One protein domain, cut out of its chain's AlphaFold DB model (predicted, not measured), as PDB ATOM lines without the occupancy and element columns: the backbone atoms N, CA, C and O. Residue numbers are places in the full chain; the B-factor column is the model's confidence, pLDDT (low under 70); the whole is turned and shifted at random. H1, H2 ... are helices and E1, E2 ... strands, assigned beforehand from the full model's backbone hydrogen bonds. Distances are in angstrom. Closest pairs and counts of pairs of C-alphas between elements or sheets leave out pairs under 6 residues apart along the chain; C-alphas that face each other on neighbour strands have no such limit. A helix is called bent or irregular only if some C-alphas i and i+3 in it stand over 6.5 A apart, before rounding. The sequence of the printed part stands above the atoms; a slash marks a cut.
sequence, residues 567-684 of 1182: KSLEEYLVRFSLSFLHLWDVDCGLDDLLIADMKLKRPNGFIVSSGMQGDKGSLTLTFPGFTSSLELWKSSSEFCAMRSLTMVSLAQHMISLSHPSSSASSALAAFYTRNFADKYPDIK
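This is residues 567 to 684 of the 1182 residues of an uncharacterized protein of Gossypium mustelinum (UniProt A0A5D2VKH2). A long helix, H4, and H5, which folds back beside it, make a helical hairpin; H1 packs on the other side of H4, and H2 packs on the first part of H5, so that four helices run roughly along one another in an open arc. At the end where H4 begins, H3 is set across its start, and a small two-stranded hairpin, E1 and E2, lies at that same end. The 118 printed residues include five named helices and two named strands, in the order H1, H2, E1, E2, H3, H4, H5; the sheet, E1 - E2, is antiparallel, and the class is mostly helix. The whole is compact, with a radius of gyration of the C-alphas of 14.2 A and spans of 36 by 34 by 27 A.

H1, residues 567 to 581, begins at C-alpha 567 (133.783, 196.822, 231.942) and is 20.9 A long. H2 is residues 588 to 596, 12.0 A. The strands are E1, residues 611 to 613, and E2, residues 619 to 621. H3 is residues 626 to 635, 14.5 A. H4, residues 637 to 657, is 29.9 A long and begins at C-alpha 637 (146.849, 207.869, 203.024). H5, residues 662 to 679, is 23.0 A long and ends at C-alpha 679 (158.593, 213.361, 214.082). H5 is irregular: C-alphas 673 and 676 are 7.3 A apart, with a kink of 54 degrees near residue 673.

H4 is the hub, touching H1, H3 and H5. H1 touches H4 at a shallow tilt of 30 degrees, opposite ways; their closest C-alphas, of Glu 571 and Leu 657, are 6.3 A apart. H4 and H5, a helical hairpin, touch at a shallow tilt of 19 degrees, opposite ways, closest at the C-alphas of Ile 655 and Ser 662, 4.8 A. H2 touches H5 at residues 664 to 668 alone, at a shallow tilt of 18 degrees, opposite ways; the closest C-alphas, of Leu 594 and Ala 664, are 5.8 A apart. These three shallow pairs give a mostly aligned packing, helices lying along one another. H1 and H2 are apart. H3 and H4 touch only at the corner, and only just, with 3 pairs of C-alphas within 8 A; the closest are those of Trp 633 and Cys 640, 5.6 A. Their steep tilt of 67 degrees is only just short of about perpendicular. E1 and E2 form a hairpin, antiparallel at 176 degrees, with N 612 and O 620 within hydrogen-bond range at 2.9 A. The closest C-alphas of E1 and H4, of Met 612 and Phe 639, are 7.4 A apart. Every O i to N i+4 pair is within hydrogen-bond range in H2 and H4; the counts are 10 of 11 in H1, 5 of 6 in H3 and 12 of 14 in H5.

The two C-alphas farthest apart, of Lys 616 and Pro 660, are 41.1 A apart. The printed part has no cut. The link from H2 to E1, residues 597 to 610, is long. The mean pLDDT of the printed part is 81.4; residues 604 to 605, 613 to 628 and 660 are under 70.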
ATOM      1  N   LYS A 567     132.849 195.693 232.001       72.56
ATOM      2  CA  LYS A 567     133.783 196.822 231.942       72.56
ATOM      3  C   LYS A 567     135.243 196.357 231.984       72.56
ATOM      4  O   LYS A 567     136.073 196.850 231.222       72.56
ATOM      5  N   SER A 568     135.544 195.367 232.825       75.75
ATOM      6  CA  SER A 568     136.883 194.768 232.918       75.75
ATOM      7  C   SER A 568     137.275 194.024 231.636       75.75
ATOM      8  O   SER A 568     138.434 194.073 231.217       75.75
ATOM      9  N   LEU A 569     136.314 193.356 230.988       77.19
ATOM     10  CA  LEU A 569     136.514 192.683 229.705       77.19
ATOM     11  C   LEU A 569     136.747 193.685 228.562       77.19
ATOM     12  O   LEU A 569     137.631 193.462 227.736       77.19
ATOM     13  N   GLU A 570     135.996 194.785 228.520       80.62
ATOM     14  CA  GLU A 570     136.183 195.878 227.551       80.62
ATOM     15  C   GLU A 570     137.582 196.492 227.671       80.62
ATOM     16  O   GLU A 570     138.336 196.532 226.697       80.62
ATOM     17  N   GLU A 571     137.979 196.870 228.887       82.94
ATOM     18  CA  GLU A 571     139.307 197.423 229.169       82.94
ATOM     19  C   GLU A 571     140.426 196.451 228.756       82.94
ATOM     20  O   GLU A 571     141.454 196.851 228.199       82.94
ATOM     21  N   TYR A 572     140.213 195.154 228.983       79.50
ATOM     22  CA  TYR A 572     141.130 194.101 228.565       79.50
ATOM     23  C   TYR A 572     141.275 194.018 227.037       79.50
ATOM     24  O   TYR A 572     142.399 194.004 226.524       79.50
ATOM     25  N   LEU A 573     140.159 193.971 226.303       83.31
ATOM     26  CA  LEU A 573     140.165 193.827 224.844       83.31
ATOM     27  C   LEU A 573     140.865 195.004 224.169       83.31
ATOM     28  O   LEU A 573     141.615 194.815 223.203       83.31
ATOM     29  N   VAL A 574     140.669 196.207 224.702       87.69
ATOM     30  CA  VAL A 574     141.325 197.403 224.180       87.69
ATOM     31  C   VAL A 574     142.827 197.373 224.465       87.69
ATOM     32  O   VAL A 574     143.607 197.600 223.540       87.69
ATOM     33  N   ARG A 575     143.264 197.004 225.680       86.19
ATOM     34  CA  ARG A 575     144.700 196.824 225.985       86.19
ATOM     35  C   ARG A 575     145.360 195.789 225.076       86.19
ATOM     36  O   ARG A 575     146.427 196.053 224.526       86.19
ATOM     37  N   PHE A 576     144.721 194.632 224.895       85.81
ATOM     38  CA  PHE A 576     145.210 193.588 223.995       85.81
ATOM     39  C   PHE A 576     145.365 194.127 222.567       85.81
ATOM     40  O   PHE A 576     146.412 193.951 221.947       85.81
ATOM     41  N   SER A 577     144.353 194.834 222.066       88.38
ATOM     42  CA  SER A 577     144.371 195.394 220.712       88.38
ATOM     43  C   SER A 577     145.469 196.449 220.548       88.38
ATOM     44  O   SER A 577     146.249 196.380 219.601       88.38
ATOM     45  N   LEU A 578     145.607 197.376 221.501       89.75
ATOM     46  CA  LEU A 578     146.647 198.411 221.479       89.75
ATOM     47  C   LEU A 578     148.065 197.822 221.505       89.75
ATOM     48  O   LEU A 578     148.932 198.319 220.793       89.75
ATOM     49  N   SER A 579     148.295 196.732 222.242       87.38
ATOM     50  CA  SER A 579     149.590 196.036 222.281       87.38
ATOM     51  C   SER A 579     150.088 195.568 220.905       87.38
ATOM     52  O   SER A 579     151.292 195.625 220.647       87.38
ATOM     53  N   PHE A 580     149.185 195.115 220.027       85.62
ATOM     54  CA  PHE A 580     149.518 194.667 218.666       85.62
ATOM     55  C   PHE A 580     149.399 195.777 217.614       85.62
ATOM     56  O   PHE A 580     150.078 195.718 216.589       85.62
ATOM     57  N   LEU A 581     148.530 196.769 217.838       88.50
ATOM     58  CA  LEU A 581     148.280 197.843 216.877       88.50
ATOM     59  C   LEU A 581     149.262 199.023 217.008       88.50
ATOM     60  O   LEU A 581     149.512 199.715 216.015       88.50
ATOM     61  N   HIS A 582     149.826 199.259 218.192       90.50
ATOM     62  CA  HIS A 582     150.796 200.334 218.417       90.50
ATOM     63  C   HIS A 582     152.140 200.058 217.727       90.50
ATOM     64  O   HIS A 582     152.647 198.935 217.745       90.50
ATOM     65  N   LEU A 583     152.725 201.097 217.124       87.06
ATOM     66  CA  LEU A 583     154.042 201.048 216.499       87.06
ATOM     67  C   LEU A 583     155.130 201.307 217.558       87.06
ATOM     68  O   LEU A 583     155.456 202.451 217.863       87.06
ATOM     69  N   TRP A 584     155.657 200.222 218.124       85.12
ATOM     70  CA  TRP A 584     156.737 200.238 219.118       85.12
ATOM     71  C   TRP A 584     158.071 200.734 218.529       85.12
ATOM     72  O   TRP A 584     158.304 200.609 217.327       85.12
ATOM     73  N   ASP A 585     158.949 201.252 219.392       82.25
ATOM     74  CA  ASP A 585     160.286 201.805 219.099       82.25
ATOM     75  C   ASP A 585     160.311 203.123 218.303       82.25
ATOM     76  O   ASP A 585     161.381 203.628 217.967       82.25
ATOM     77  N   VAL A 586     159.152 203.726 218.020       83.12
ATOM     78  CA  VAL A 586     159.077 205.050 217.369       83.12
ATOM     79  C   VAL A 586     159.290 206.177 218.380       83.12
ATOM     80  O   VAL A 586     159.887 207.217 218.089       83.12
ATOM     81  N   ASP A 587     158.742 206.004 219.580       85.88
ATOM     82  CA  ASP A 587     158.777 206.988 220.650       85.88
ATOM     83  C   ASP A 587     158.981 206.282 221.985       85.88
ATOM     84  O   ASP A 587     158.016 205.915 222.650       85.88
ATOM     85  N   CYS A 588     160.243 206.121 222.389       86.94
ATOM     86  CA  CYS A 588     160.584 205.437 223.636       86.94
ATOM     87  C   CYS A 588     159.889 206.063 224.857       86.94
ATOM     88  O   CYS A 588     159.478 205.346 225.760       86.94
ATOM     89  N   GLY A 589     159.703 207.390 224.868       87.25
ATOM     90  CA  GLY A 589     159.030 208.075 225.972       87.25
ATOM     91  C   GLY A 589     157.537 207.751 226.047       87.25
ATOM     92  O   GLY A 589     156.993 207.612 227.140       87.25
ATOM     93  N   LEU A 590     156.877 207.597 224.895       90.12
ATOM     94  CA  LEU A 590     155.497 207.114 224.842       90.12
ATOM     95  C   LEU A 590     155.421 205.631 225.219       90.12
ATOM     96  O   LEU A 590     154.549 205.256 225.997       90.12
ATOM     97  N   ASP A 591     156.331 204.804 224.709       91.12
ATOM     98  CA  ASP A 591     156.361 203.363 224.969       91.12
ATOM     99  C   ASP A 591     156.525 203.060 226.466       91.12
ATOM    100  O   ASP A 591     155.767 202.257 227.019       91.12
ATOM    101  N   ASP A 592     157.437 203.760 227.147       89.38
ATOM    102  CA  ASP A 592     157.636 203.651 228.597       89.38
ATOM    103  C   ASP A 592     156.363 204.020 229.369       89.38
ATOM    104  O   ASP A 592     155.977 203.340 230.324       89.38
ATOM    105  N   LEU A 593     155.665 205.068 228.925       90.00
ATOM    106  CA  LEU A 593     154.422 205.537 229.531       90.00
ATOM    107  C   LEU A 593     153.292 204.504 229.334       90.00
ATOM    108  O   LEU A 593     152.574 204.170 230.278       90.00
ATOM    109  N   LEU A 594     153.170 203.926 228.137       88.62
ATOM    110  CA  LEU A 594     152.195 202.872 227.838       88.62
ATOM    111  C   LEU A 594     152.447 201.586 228.643       88.62
ATOM    112  O   LEU A 594     151.498 200.922 229.074       88.62
ATOM    113  N   ILE A 595     153.711 201.229 228.871       87.56
ATOM    114  CA  ILE A 595     154.079 200.064 229.683       87.56
ATOM    115  C   ILE A 595     153.815 200.338 231.169       87.56
ATOM    116  O   ILE A 595     153.231 199.493 231.849       87.56
ATOM    117  N   ALA A 596     154.206 201.509 231.678       85.69
ATOM    118  CA  ALA A 596     154.102 201.834 233.099       85.69
ATOM    119  C   ALA A 596     152.656 202.108 233.553       85.69
ATOM    120  O   ALA A 596     152.220 201.575 234.574       85.69
ATOM    121  N   ASP A 597     151.914 202.920 232.796       84.94
ATOM    122  CA  ASP A 597     150.612 203.463 233.208       84.94
ATOM    123  C   ASP A 597     149.439 202.636 232.646       84.94
ATOM    124  O   ASP A 597     148.559 202.178 233.379       84.94
ATOM    125  N   MET A 598     149.456 202.329 231.341       81.56
ATOM    126  CA  MET A 598     148.431 201.478 230.712       81.56
ATOM    127  C   MET A 598     148.637 199.978 230.929       81.56
ATOM    128  O   MET A 598     147.703 199.207 230.676       81.56
ATOM    129  N   LYS A 599     149.826 199.559 231.379       83.62
ATOM    130  CA  LYS A 599     150.229 198.148 231.499       83.62
ATOM    131  C   LYS A 599     150.162 197.396 230.164       83.62
ATOM    132  O   LYS A 599     149.864 196.197 230.146       83.62
ATOM    133  N   LEU A 600     150.417 198.085 229.046       84.69
ATOM    134  CA  LEU A 600     150.526 197.420 227.747       84.69
ATOM    135  C   LEU A 600     151.734 196.482 227.752       84.69
ATOM    136  O   LEU A 600     152.799 196.806 228.276       84.69
ATOM    137  N   LYS A 601     151.568 195.307 227.145       77.81
ATOM    138  CA  LYS A 601     152.662 194.347 226.965       77.81
ATOM    139  C   LYS A 601     153.082 194.330 225.509       77.81
ATOM    140  O   LYS A 601     152.252 194.089 224.635       77.81
ATOM    141  N   ARG A 602     154.367 194.543 225.252       79.12
ATOM    142  CA  ARG A 602     154.928 194.423 223.909       79.12
ATOM    143  C   ARG A 602     154.927 192.948 223.461       79.12
ATOM    144  O   ARG A 602     155.307 192.091 224.265       79.12
ATOM    145  N   PRO A 603     154.530 192.622 222.216       74.19
ATOM    146  CA  PRO A 603     154.480 191.246 221.705       74.19
ATOM    147  C   PRO A 603     155.883 190.691 221.373       74.19
ATOM    148  O   PRO A 603     156.195 190.344 220.236       74.19
ATOM    149  N   ASN A 604     156.752 190.604 222.381       65.25
ATOM    150  CA  ASN A 604     158.138 190.160 222.238       65.25
ATOM    151  C   ASN A 604     158.207 188.650 221.992       65.25
ATOM    152  O   ASN A 604     157.885 187.875 222.885       65.25
ATOM    153  N   GLY A 605     158.675 188.228 220.814       63.62
ATOM    154  CA  GLY A 605     158.821 186.815 220.434       63.62
ATOM    155  C   GLY A 605     157.884 186.351 219.315       63.62
ATOM    156  O   GLY A 605     157.945 185.182 218.930       63.62
ATOM    157  N   PHE A 606     157.075 187.265 218.774       70.88
ATOM    158  CA  PHE A 606     156.374 187.103 217.504       70.88
ATOM    159  C   PHE A 606     156.963 188.037 216.449       70.88
ATOM    160  O   PHE A 606     157.411 189.140 216.756       70.88
ATOM    161  N   ILE A 607     156.919 187.598 215.196       71.69
ATOM    162  CA  ILE A 607     157.168 188.456 214.046       71.69
ATOM    163  C   ILE A 607     155.818 189.065 213.664       71.69
ATOM    164  O   ILE A 607     154.947 188.362 213.154       71.69
ATOM    165  N   VAL A 608     155.621 190.346 213.972       77.31
ATOM    166  CA  VAL A 608     154.362 191.054 213.702       77.31
ATOM    167  C   VAL A 608     154.493 191.832 212.397       77.31
ATOM    168  O   VAL A 608     155.459 192.564 212.191       77.31
ATOM    169  N   SER A 609     153.505 191.670 211.521       76.75
ATOM    170  CA  SER A 609     153.336 192.457 210.303       76.75
ATOM    171  C   SER A 609     151.979 193.160 210.350       76.75
ATOM    172  O   SER A 609     151.010 192.616 210.885       76.75
ATOM    173  N   SER A 610     151.930 194.385 209.827       80.88
ATOM    174  CA  SER A 610     150.698 195.163 209.722       80.88
ATOM    175  C   SER A 610     150.096 195.012 208.331       80.88
ATOM    176  O   SER A 610     150.797 194.840 207.339       80.88
ATOM    177  N   GLY A 611     148.775 195.098 208.249       74.94
ATOM    178  CA  GLY A 611     148.079 194.952 206.983       74.94
ATOM    179  C   GLY A 611     146.674 195.520 206.999       74.94
ATOM    180  O   GLY A 611     146.158 195.905 208.049       74.94
ATOM    181  N   MET A 612     146.067 195.556 205.816       72.75
ATOM    182  CA  MET A 612     144.670 195.925 205.611       72.75
ATOM    183  C   MET A 612     143.922 194.772 204.958       72.75
ATOM    184  O   MET A 612     144.424 194.119 204.045       72.75
ATOM    185  N   GLN A 613     142.708 194.534 205.438       68.69
ATOM    186  CA  GLN A 613     141.775 193.605 204.824       68.69
ATOM    187  C   GLN A 613     140.934 194.374 203.798       68.69
ATOM    188  O   GLN A 613     140.311 195.373 204.154       68.69
ATOM    189  N   GLY A 614     140.949 193.930 202.543       61.53
ATOM    190  CA  GLY A 614     140.155 194.496 201.453       61.53
ATOM    191  C   GLY A 614     138.856 193.722 201.210       61.53
ATOM    192  O   GLY A 614     138.508 192.795 201.951       61.53
ATOM    193  N   ASP A 615     138.135 194.082 200.142       50.03
ATOM    194  CA  ASP A 615     136.883 193.405 199.782       50.03
ATOM    195  C   ASP A 615     137.101 191.917 199.470       50.03
ATOM    196  O   ASP A 615     138.189 191.489 199.059       50.03
ATOM    197  N   LYS A 616     136.038 191.123 199.629       51.16
ATOM    198  CA  LYS A 616     135.979 189.695 199.263       51.16
ATOM    199  C   LYS A 616     137.068 188.818 199.900       51.16
ATOM    200  O   LYS A 616     137.374 187.749 199.381       51.16
ATOM    201  N   GLY A 617     137.634 189.240 201.032       50.19
ATOM    202  CA  GLY A 617     138.660 188.480 201.751       50.19
ATOM    203  C   GLY A 617     140.083 188.665 201.218       50.19
ATOM    204  O   GLY A 617     140.968 187.910 201.615       50.19
ATOM    205  N   SER A 618     140.321 189.662 200.358       55.91
ATOM    206  CA  SER A 618     141.682 190.077 200.007       55.91
ATOM    207  C   SER A 618     142.410 190.628 201.241       55.91
ATOM    208  O   SER A 618     141.812 191.279 202.100       55.91
ATOM    209  N   LEU A 619     143.701 190.328 201.368       61.62
ATOM    210  CA  LEU A 619     144.520 190.745 202.504       61.62
ATOM    211  C   LEU A 619     145.848 191.291 201.987       61.62
ATOM    212  O   LEU A 619     146.596 190.577 201.321       61.62
ATOM    213  N   THR A 620     146.147 192.535 202.343       68.69
ATOM    214  CA  THR A 620     147.436 193.173 202.073       68.69
ATOM    215  C   THR A 620     148.236 193.179 203.365       68.69
ATOM    216  O   THR A 620     147.783 193.745 204.355       68.69
ATOM    217  N   LEU A 621     149.411 192.551 203.370       67.25
ATOM    218  CA  LEU A 621     150.324 192.488 204.516       67.25
ATOM    219  C   LEU A 621     151.651 193.145 204.149       67.25
ATOM    220  O   LEU A 621     152.104 193.018 203.011       67.25
ATOM    221  N   THR A 622     152.305 193.793 205.108       68.00
ATOM    222  CA  THR A 622     153.695 194.217 204.931       68.00
ATOM    223  C   THR A 622     154.669 193.089 205.161       68.00
ATOM    224  O   THR A 622     154.383 192.095 205.834       68.00
ATOM    225  N   PHE A 623     155.889 193.288 204.682       63.16
ATOM    226  CA  PHE A 623     157.010 192.557 205.239       63.16
ATOM    227  C   PHE A 623     157.144 192.876 206.728       63.16
ATOM    228  O   PHE A 623     156.898 194.011 207.145       63.16
ATOM    229  N   PRO A 624     157.479 191.886 207.559       63.09
ATOM    230  CA  PRO A 624     157.673 192.134 208.970       63.09
ATOM    231  C   PRO A 624     158.909 193.000 209.196       63.09
ATOM    232  O   PRO A 624     159.970 192.730 208.645       63.09
ATOM    233  N   GLY A 625     158.767 194.027 210.024       61.88
ATOM    234  CA  GLY A 625     159.841 194.975 210.277       61.88
ATOM    235  C   GLY A 625     159.316 196.347 210.668       61.88
ATOM    236  O   GLY A 625     158.174 196.719 210.381       61.88
ATOM    237  N   PHE A 626     160.174 197.100 211.351       67.81
ATOM    238  CA  PHE A 626     159.905 198.492 211.694       67.81
ATOM    239  C   PHE A 626     159.898 199.376 210.439       67.81
ATOM    240  O   PHE A 626     158.949 200.126 210.219       67.81
ATOM    241  N   THR A 627     160.919 199.236 209.586       68.50
ATOM    242  CA  THR A 627     161.106 200.023 208.356       68.50
ATOM    243  C   THR A 627     159.951 199.825 207.379       68.50
ATOM    244  O   THR A 627     159.314 200.788 206.967       68.50
ATOM    245  N   SER A 628     159.588 198.575 207.104       69.38
ATOM    246  CA  SER A 628     158.468 198.215 206.231       69.38
ATOM    247  C   SER A 628     157.114 198.723 206.740       69.38
ATOM    248  O   SER A 628     156.278 199.167 205.953       69.38
ATOM    249  N   SER A 629     156.885 198.688 208.056       73.75
ATOM    250  CA  SER A 629     155.667 199.239 208.657       73.75
ATOM    251  C   SER A 629     155.632 200.761 208.537       73.75
ATOM    252  O   SER A 629     154.568 201.310 208.267       73.75
ATOM    253  N   LEU A 630     156.773 201.443 208.693       79.88
ATOM    254  CA  LEU A 630     156.891 202.892 208.515       79.88
ATOM    255  C   LEU A 630     156.666 203.315 207.052       79.88
ATOM    256  O   LEU A 630     155.986 204.310 206.804       79.88
ATOM    257  N   GLU A 631     157.154 202.539 206.083       77.75
ATOM    258  CA  GLU A 631     156.933 202.793 204.650       77.75
ATOM    259  C   GLU A 631     155.450 202.714 204.242       77.75
ATOM    260  O   GLU A 631     155.014 203.440 203.344       77.75
ATOM    261  N   LEU A 632     154.608 201.931 204.935       78.38
ATOM    262  CA  LEU A 632     153.152 202.000 204.716       78.38
ATOM    263  C   LEU A 632     152.570 203.374 205.037       78.38
ATOM    264  O   LEU A 632     151.734 203.880 204.289       78.38
ATOM    265  N   TRP A 633     153.013 203.982 206.140       84.75
ATOM    266  CA  TRP A 633     152.561 205.316 206.535       84.75
ATOM    267  C   TRP A 633     153.025 206.389 205.536       84.75
ATOM    268  O   TRP A 633     152.351 207.400 205.338       84.75
ATOM    269  N   LYS A 634     154.152 206.171 204.851       83.62
ATOM    270  CA  LYS A 634     154.619 207.052 203.769       83.62
ATOM    271  C   LYS A 634     153.904 206.797 202.437       83.62
ATOM    272  O   LYS A 634     153.735 207.715 201.637       83.62
ATOM    273  N   SER A 635     153.443 205.574 202.182       78.44
ATOM    274  CA  SER A 635     152.892 205.180 200.877       78.44
ATOM    275  C   SER A 635     151.368 205.292 200.766       78.44
ATOM    276  O   SER A 635     150.890 205.677 199.694       78.44
ATOM    277  N   SER A 636     150.589 205.065 201.833       82.62
ATOM    278  CA  SER A 636     149.115 205.030 201.766       82.62
ATOM    279  C   SER A 636     148.426 205.981 202.751       82.62
ATOM    280  O   SER A 636     148.464 205.790 203.963       82.62
ATOM    281  N   SER A 637     147.698 206.972 202.222       85.50
ATOM    282  CA  SER A 637     146.849 207.869 203.024       85.50
ATOM    283  C   SER A 637     145.615 207.165 203.604       85.50
ATOM    284  O   SER A 637     145.096 207.592 204.639       85.50
ATOM    285  N   GLU A 638     145.150 206.086 202.965       85.12
ATOM    286  CA  GLU A 638     144.035 205.255 203.434       85.12
ATOM    287  C   GLU A 638     144.433 204.471 204.687       85.12
ATOM    288  O   GLU A 638     143.711 204.491 205.688       85.12
ATOM    289  N   PHE A 639     145.621 203.854 204.660       85.50
ATOM    290  CA  PHE A 639     146.187 203.174 205.821       85.50
ATOM    291  C   PHE A 639     146.400 204.154 206.974       85.50
ATOM    292  O   PHE A 639     145.963 203.872 208.090       85.50
ATOM    293  N   CYS A 640     146.980 205.332 206.701       89.56
ATOM    294  CA  CYS A 640     147.139 206.384 207.707       89.56
ATOM    295  C   CYS A 640     145.803 206.762 208.353       89.56
ATOM    296  O   CYS A 640     145.713 206.847 209.574       89.56
ATOM    297  N   ALA A 641     144.750 206.963 207.554       90.38
ATOM    298  CA  ALA A 641     143.437 207.331 208.074       90.38
ATOM    299  C   ALA A 641     142.823 206.229 208.939       90.38
ATOM    300  O   ALA A 641     142.433 206.504 210.073       90.38
ATOM    301  N   MET A 642     142.789 204.985 208.456       87.75
ATOM    302  CA  MET A 642     142.218 203.861 209.207       87.75
ATOM    303  C   MET A 642     143.017 203.543 210.475       87.75
ATOM    304  O   MET A 642     142.441 203.327 211.547       87.75
ATOM    305  N   ARG A 643     144.351 203.536 210.393       89.44
ATOM    306  CA  ARG A 643     145.207 203.221 211.540       89.44
ATOM    307  C   ARG A 643     145.196 204.344 212.576       89.44
ATOM    308  O   ARG A 643     145.035 204.052 213.756       89.44
ATOM    309  N   SER A 644     145.258 205.615 212.177       92.94
ATOM    310  CA  SER A 644     145.094 206.721 213.133       92.94
ATOM    311  C   SER A 644     143.691 206.749 213.740       92.94
ATOM    312  O   SER A 644     143.567 206.935 214.949       92.94
ATOM    313  N   LEU A 645     142.635 206.515 212.951       93.56
ATOM    314  CA  LEU A 645     141.260 206.475 213.458       93.56
ATOM    315  C   LEU A 645     141.088 205.384 214.516       93.56
ATOM    316  O   LEU A 645     140.571 205.664 215.594       93.56
ATOM    317  N   THR A 646     141.554 204.165 214.237       92.12
ATOM    318  CA  THR A 646     141.492 203.047 215.193       92.12
ATOM    319  C   THR A 646     142.275 203.358 216.468       92.12
ATOM    320  O   THR A 646     141.713 203.250 217.556       92.12
ATOM    321  N   MET A 647     143.521 203.828 216.360       93.69
ATOM    322  CA  MET A 647     144.353 204.145 217.529       93.69
ATOM    323  C   MET A 647     143.754 205.260 218.396       93.69
ATOM    324  O   MET A 647     143.680 205.113 219.615       93.69
ATOM    325  N   VAL A 648     143.283 206.355 217.790       94.88
ATOM    326  CA  VAL A 648     142.694 207.485 218.528       94.88
ATOM    327  C   VAL A 648     141.347 207.103 219.141       94.88
ATOM    328  O   VAL A 648     141.089 207.462 220.288       94.88
ATOM    329  N   SER A 649     140.515 206.332 218.433       93.88
ATOM    330  CA  SER A 649     139.223 205.866 218.960       93.88
ATOM    331  C   SER A 649     139.408 204.940 220.163       93.88
ATOM    332  O   SER A 649     138.749 205.122 221.185       93.88
ATOM    333  N   LEU A 650     140.341 203.983 220.077       92.56
ATOM    334  CA  LEU A 650     140.666 203.083 221.187       92.56
ATOM    335  C   LEU A 650     141.277 203.843 222.370       92.56
ATOM    336  O   LEU A 650     140.911 203.583 223.514       92.56
ATOM    337  N   ALA A 651     142.149 204.823 222.116       92.31
ATOM    338  CA  ALA A 651     142.714 205.670 223.163       92.31
ATOM    339  C   ALA A 651     141.634 206.508 223.875       92.31
ATOM    340  O   ALA A 651     141.584 206.535 225.102       92.31
ATOM    341  N   GLN A 652     140.725 207.147 223.131       91.12
ATOM    342  CA  GLN A 652     139.605 207.900 223.711       91.12
ATOM    343  C   GLN A 652     138.653 206.999 224.503       91.12
ATOM    344  O   GLN A 652     138.168 207.392 225.565       91.12
ATOM    345  N   HIS A 653     138.424 205.778 224.028       90.31
ATOM    346  CA  HIS A 653     137.626 204.805 224.755       90.31
ATOM    347  C   HIS A 653     138.318 204.358 226.059       90.31
ATOM    348  O   HIS A 653     137.669 204.321 227.105       90.31
ATOM    349  N   MET A 654     139.642 204.150 226.062       87.81
ATOM    350  CA  MET A 654     140.405 203.846 227.287       87.81
ATOM    351  C   MET A 654     140.302 204.932 228.363       87.81
ATOM    352  O   MET A 654     140.215 204.593 229.546       87.81
ATOM    353  N   ILE A 655     140.248 206.211 227.965       88.31
ATOM    354  CA  ILE A 655     140.017 207.341 228.888       88.31
ATOM    355  C   ILE A 655     138.674 207.180 229.610       88.31
ATOM    356  O   ILE A 655     138.582 207.441 230.809       88.31
ATOM    357  N   SER A 656     137.636 206.730 228.898       85.19
ATOM    358  CA  SER A 656     136.303 206.518 229.478       85.19
ATOM    359  C   SER A 656     136.232 205.299 230.406       85.19
ATOM    360  O   SER A 656     135.483 205.306 231.385       85.19
ATOM    361  N   LEU A 657     137.029 204.263 230.127       82.06
ATOM    362  CA  LEU A 657     137.018 203.009 230.878       82.06
ATOM    363  C   LEU A 657     137.858 203.087 232.161       82.06
ATOM    364  O   LEU A 657     137.401 202.628 233.212       82.06
ATOM    365  N   SER A 658     139.051 203.692 232.100       76.62
ATOM    366  CA  SER A 658     140.026 203.657 233.198       76.62
ATOM    367  C   SER A 658     140.667 205.024 233.480       76.62
ATOM    368  O   SER A 658     141.527 205.511 232.751       76.62
ATOM    369  N   HIS A 659     140.306 205.622 234.621       73.12
ATOM    370  CA  HIS A 659     140.907 206.872 235.099       73.12
ATOM    371  C   HIS A 659     142.435 206.847 235.293       73.12
ATOM    372  O   HIS A 659     143.060 207.836 234.906       73.12
ATOM    373  N   PRO A 660     143.075 205.789 235.847       68.88
ATOM    374  CA  PRO A 660     144.521 205.818 236.068       68.88
ATOM    375  C   PRO A 660     145.311 205.892 234.760       68.88
ATOM    376  O   PRO A 660     146.292 206.612 234.710       68.88
ATOM    377  N   SER A 661     144.835 205.268 233.676       76.88
ATOM    378  CA  SER A 661     145.537 205.278 232.385       76.88
ATOM    379  C   SER A 661     145.168 206.464 231.478       76.88
ATOM    380  O   SER A 661     145.507 206.491 230.289       76.88
ATOM    381  N   SER A 662     144.461 207.467 232.010       84.25
ATOM    382  CA  SER A 662     143.983 208.612 231.228       84.25
ATOM    383  C   SER A 662     145.130 209.472 230.686       84.25
ATOM    384  O   SER A 662     145.014 209.989 229.573       84.25
ATOM    385  N   SER A 663     146.230 209.620 231.432       87.56
ATOM    386  CA  SER A 663     147.434 210.339 230.982       87.56
ATOM    387  C   SER A 663     148.056 209.668 229.766       87.56
ATOM    388  O   SER A 663     148.241 210.309 228.730       87.56
ATOM    389  N   ALA A 664     148.309 208.364 229.872       88.81
ATOM    390  CA  ALA A 664     148.828 207.550 228.782       88.81
ATOM    391  C   ALA A 664     147.928 207.554 227.553       88.81
ATOM    392  O   ALA A 664     148.400 207.705 226.430       88.81
ATOM    393  N   SER A 665     146.619 207.442 227.772       90.44
ATOM    394  CA  SER A 665     145.623 207.423 226.702       90.44
ATOM    395  C   SER A 665     145.576 208.748 225.961       90.44
ATOM    396  O   SER A 665     145.551 208.775 224.731       90.44
ATOM    397  N   SER A 666     145.639 209.861 226.693       91.75
ATOM    398  CA  SER A 666     145.705 211.184 226.081       91.75
ATOM    399  C   SER A 666     147.014 211.396 225.317       91.75
ATOM    400  O   SER A 666     146.987 211.984 224.236       91.75
ATOM    401  N   ALA A 667     148.150 210.913 225.836       92.00
ATOM    402  CA  ALA A 667     149.440 210.989 225.147       92.00
ATOM    403  C   ALA A 667     149.447 210.151 223.856       92.00
ATOM    404  O   ALA A 667     149.893 210.631 222.813       92.00
ATOM    405  N   LEU A 668     148.874 208.944 223.898       93.12
ATOM    406  CA  LEU A 668     148.699 208.070 222.737       93.12
ATOM    407  C   LEU A 668     147.821 208.721 221.659       93.12
ATOM    408  O   LEU A 668     148.184 208.736 220.483       93.12
ATOM    409  N   ALA A 669     146.689 209.310 222.057       92.81
ATOM    410  CA  ALA A 669     145.815 210.035 221.140       92.81
ATOM    411  C   ALA A 669     146.528 211.253 220.525       92.81
ATOM    412  O   ALA A 669     146.446 211.468 219.314       92.81
ATOM    413  N   ALA A 670     147.276 212.022 221.323       92.19
ATOM    414  CA  ALA A 670     148.063 213.161 220.841       92.19
ATOM    415  C   ALA A 670     149.164 212.734 219.852       92.19
ATOM    416  O   ALA A 670     149.428 213.424 218.862       92.19
ATOM    417  N   PHE A 671     149.770 211.567 220.079       92.62
ATOM    418  CA  PHE A 671     150.800 211.029 219.202       92.62
ATOM    419  C   PHE A 671     150.266 210.732 217.797       92.62
ATOM    420  O   PHE A 671     150.770 211.294 216.824       92.62
ATOM    421  N   TYR A 672     149.199 209.933 217.686       92.25
ATOM    422  CA  TYR A 672     148.620 209.552 216.388       92.25
ATOM    423  C   TYR A 672     147.802 210.659 215.702       92.25
ATOM    424  O   TYR A 672     147.482 210.525 214.519       92.25
ATOM    425  N   THR A 673     147.476 211.751 216.404       88.88
ATOM    426  CA  THR A 673     146.825 212.932 215.803       88.88
ATOM    427  C   THR A 673     147.816 213.956 215.262       88.88
ATOM    428  O   THR A 673     147.558 214.538 214.206       88.88
ATOM    429  N   ARG A 674     148.940 214.191 215.955       86.25
ATOM    430  CA  ARG A 674     149.892 215.252 215.591       86.25
ATOM    431  C   ARG A 674     151.358 214.838 215.683       86.25
ATOM    432  O   ARG A 674     152.066 214.958 214.687       86.25
ATOM    433  N   ASN A 675     151.818 214.347 216.838       85.94
ATOM    434  CA  ASN A 675     153.264 214.232 217.088       85.94
ATOM    435  C   ASN A 675     153.961 213.235 216.151       85.94
ATOM    436  O   ASN A 675     155.142 213.398 215.859       85.94
ATOM    437  N   PHE A 676     153.248 212.218 215.664       86.62
ATOM    438  CA  PHE A 676     153.809 211.244 214.733       86.62
ATOM    439  C   PHE A 676     154.247 211.894 213.413       86.62
ATOM    440  O   PHE A 676     155.339 211.627 212.920       86.62
ATOM    441  N   ALA A 677     153.437 212.819 212.897       84.56
ATOM    442  CA  ALA A 677     153.773 213.595 211.710       84.56
ATOM    443  C   ALA A 677     154.864 214.644 211.957       84.56
ATOM    444  O   ALA A 677     155.646 214.924 211.055       84.56
ATOM    445  N   ASP A 678     154.922 215.215 213.163       83.06
ATOM    446  CA  ASP A 678     155.976 216.166 213.534       83.06
ATOM    447  C   ASP A 678     157.345 215.462 213.634       83.06
ATOM    448  O   ASP A 678     158.372 216.058 213.311       83.06
ATOM    449  N   LYS A 679     157.372 214.183 214.042       81.81
ATOM    450  CA  LYS A 679     158.593 213.361 214.082       81.81
ATOM    451  C   LYS A 679     159.029 212.841 212.714       81.81
ATOM    452  O   LYS A 679     160.226 212.762 212.459       81.81
ATOM    453  N   TYR A 680     158.077 212.475 211.860       82.44
ATOM    454  CA  TYR A 680     158.335 211.937 210.525       82.44
ATOM    455  C   TYR A 680     157.540 212.734 209.479       82.44
ATOM    456  O   TYR A 680     156.397 212.379 209.171       82.44
ATOM    457  N   PRO A 681     158.126 213.808 208.916       76.44
ATOM    458  CA  PRO A 681     157.423 214.698 207.991       76.44
ATOM    459  C   PRO A 681     157.077 214.040 206.645       76.44
ATOM    460  O   PRO A 681     156.153 214.495 205.974       76.44
ATOM    461  N   ASP A 682     157.758 212.950 206.281       80.88
ATOM    462  CA  ASP A 682     157.546 212.211 205.024       80.88
ATOM    463  C   ASP A 682     156.259 211.367 205.017       80.88
ATOM    464  O   ASP A 682     155.893 210.771 204.002       80.88
ATOM    465  N   ILE A 683     155.560 211.280 206.153       85.69
ATOM    466  CA  ILE A 683     154.327 210.503 206.289       85.69
ATOM    467  C   ILE A 683     153.183 211.175 205.528       85.69
ATOM    468  O   ILE A 683     152.907 212.368 205.698       85.69
ATOM    469  N   LYS A 684     152.448 210.382 204.738       85.75
ATOM    470  CA  LYS A 684     151.258 210.873 204.041       85.75
ATOM    471  C   LYS A 684     150.180 211.266 205.049       85.75
ATOM    472  O   LYS A 684     149.920 210.527 206.002       85.75
TER     473      LYS A 684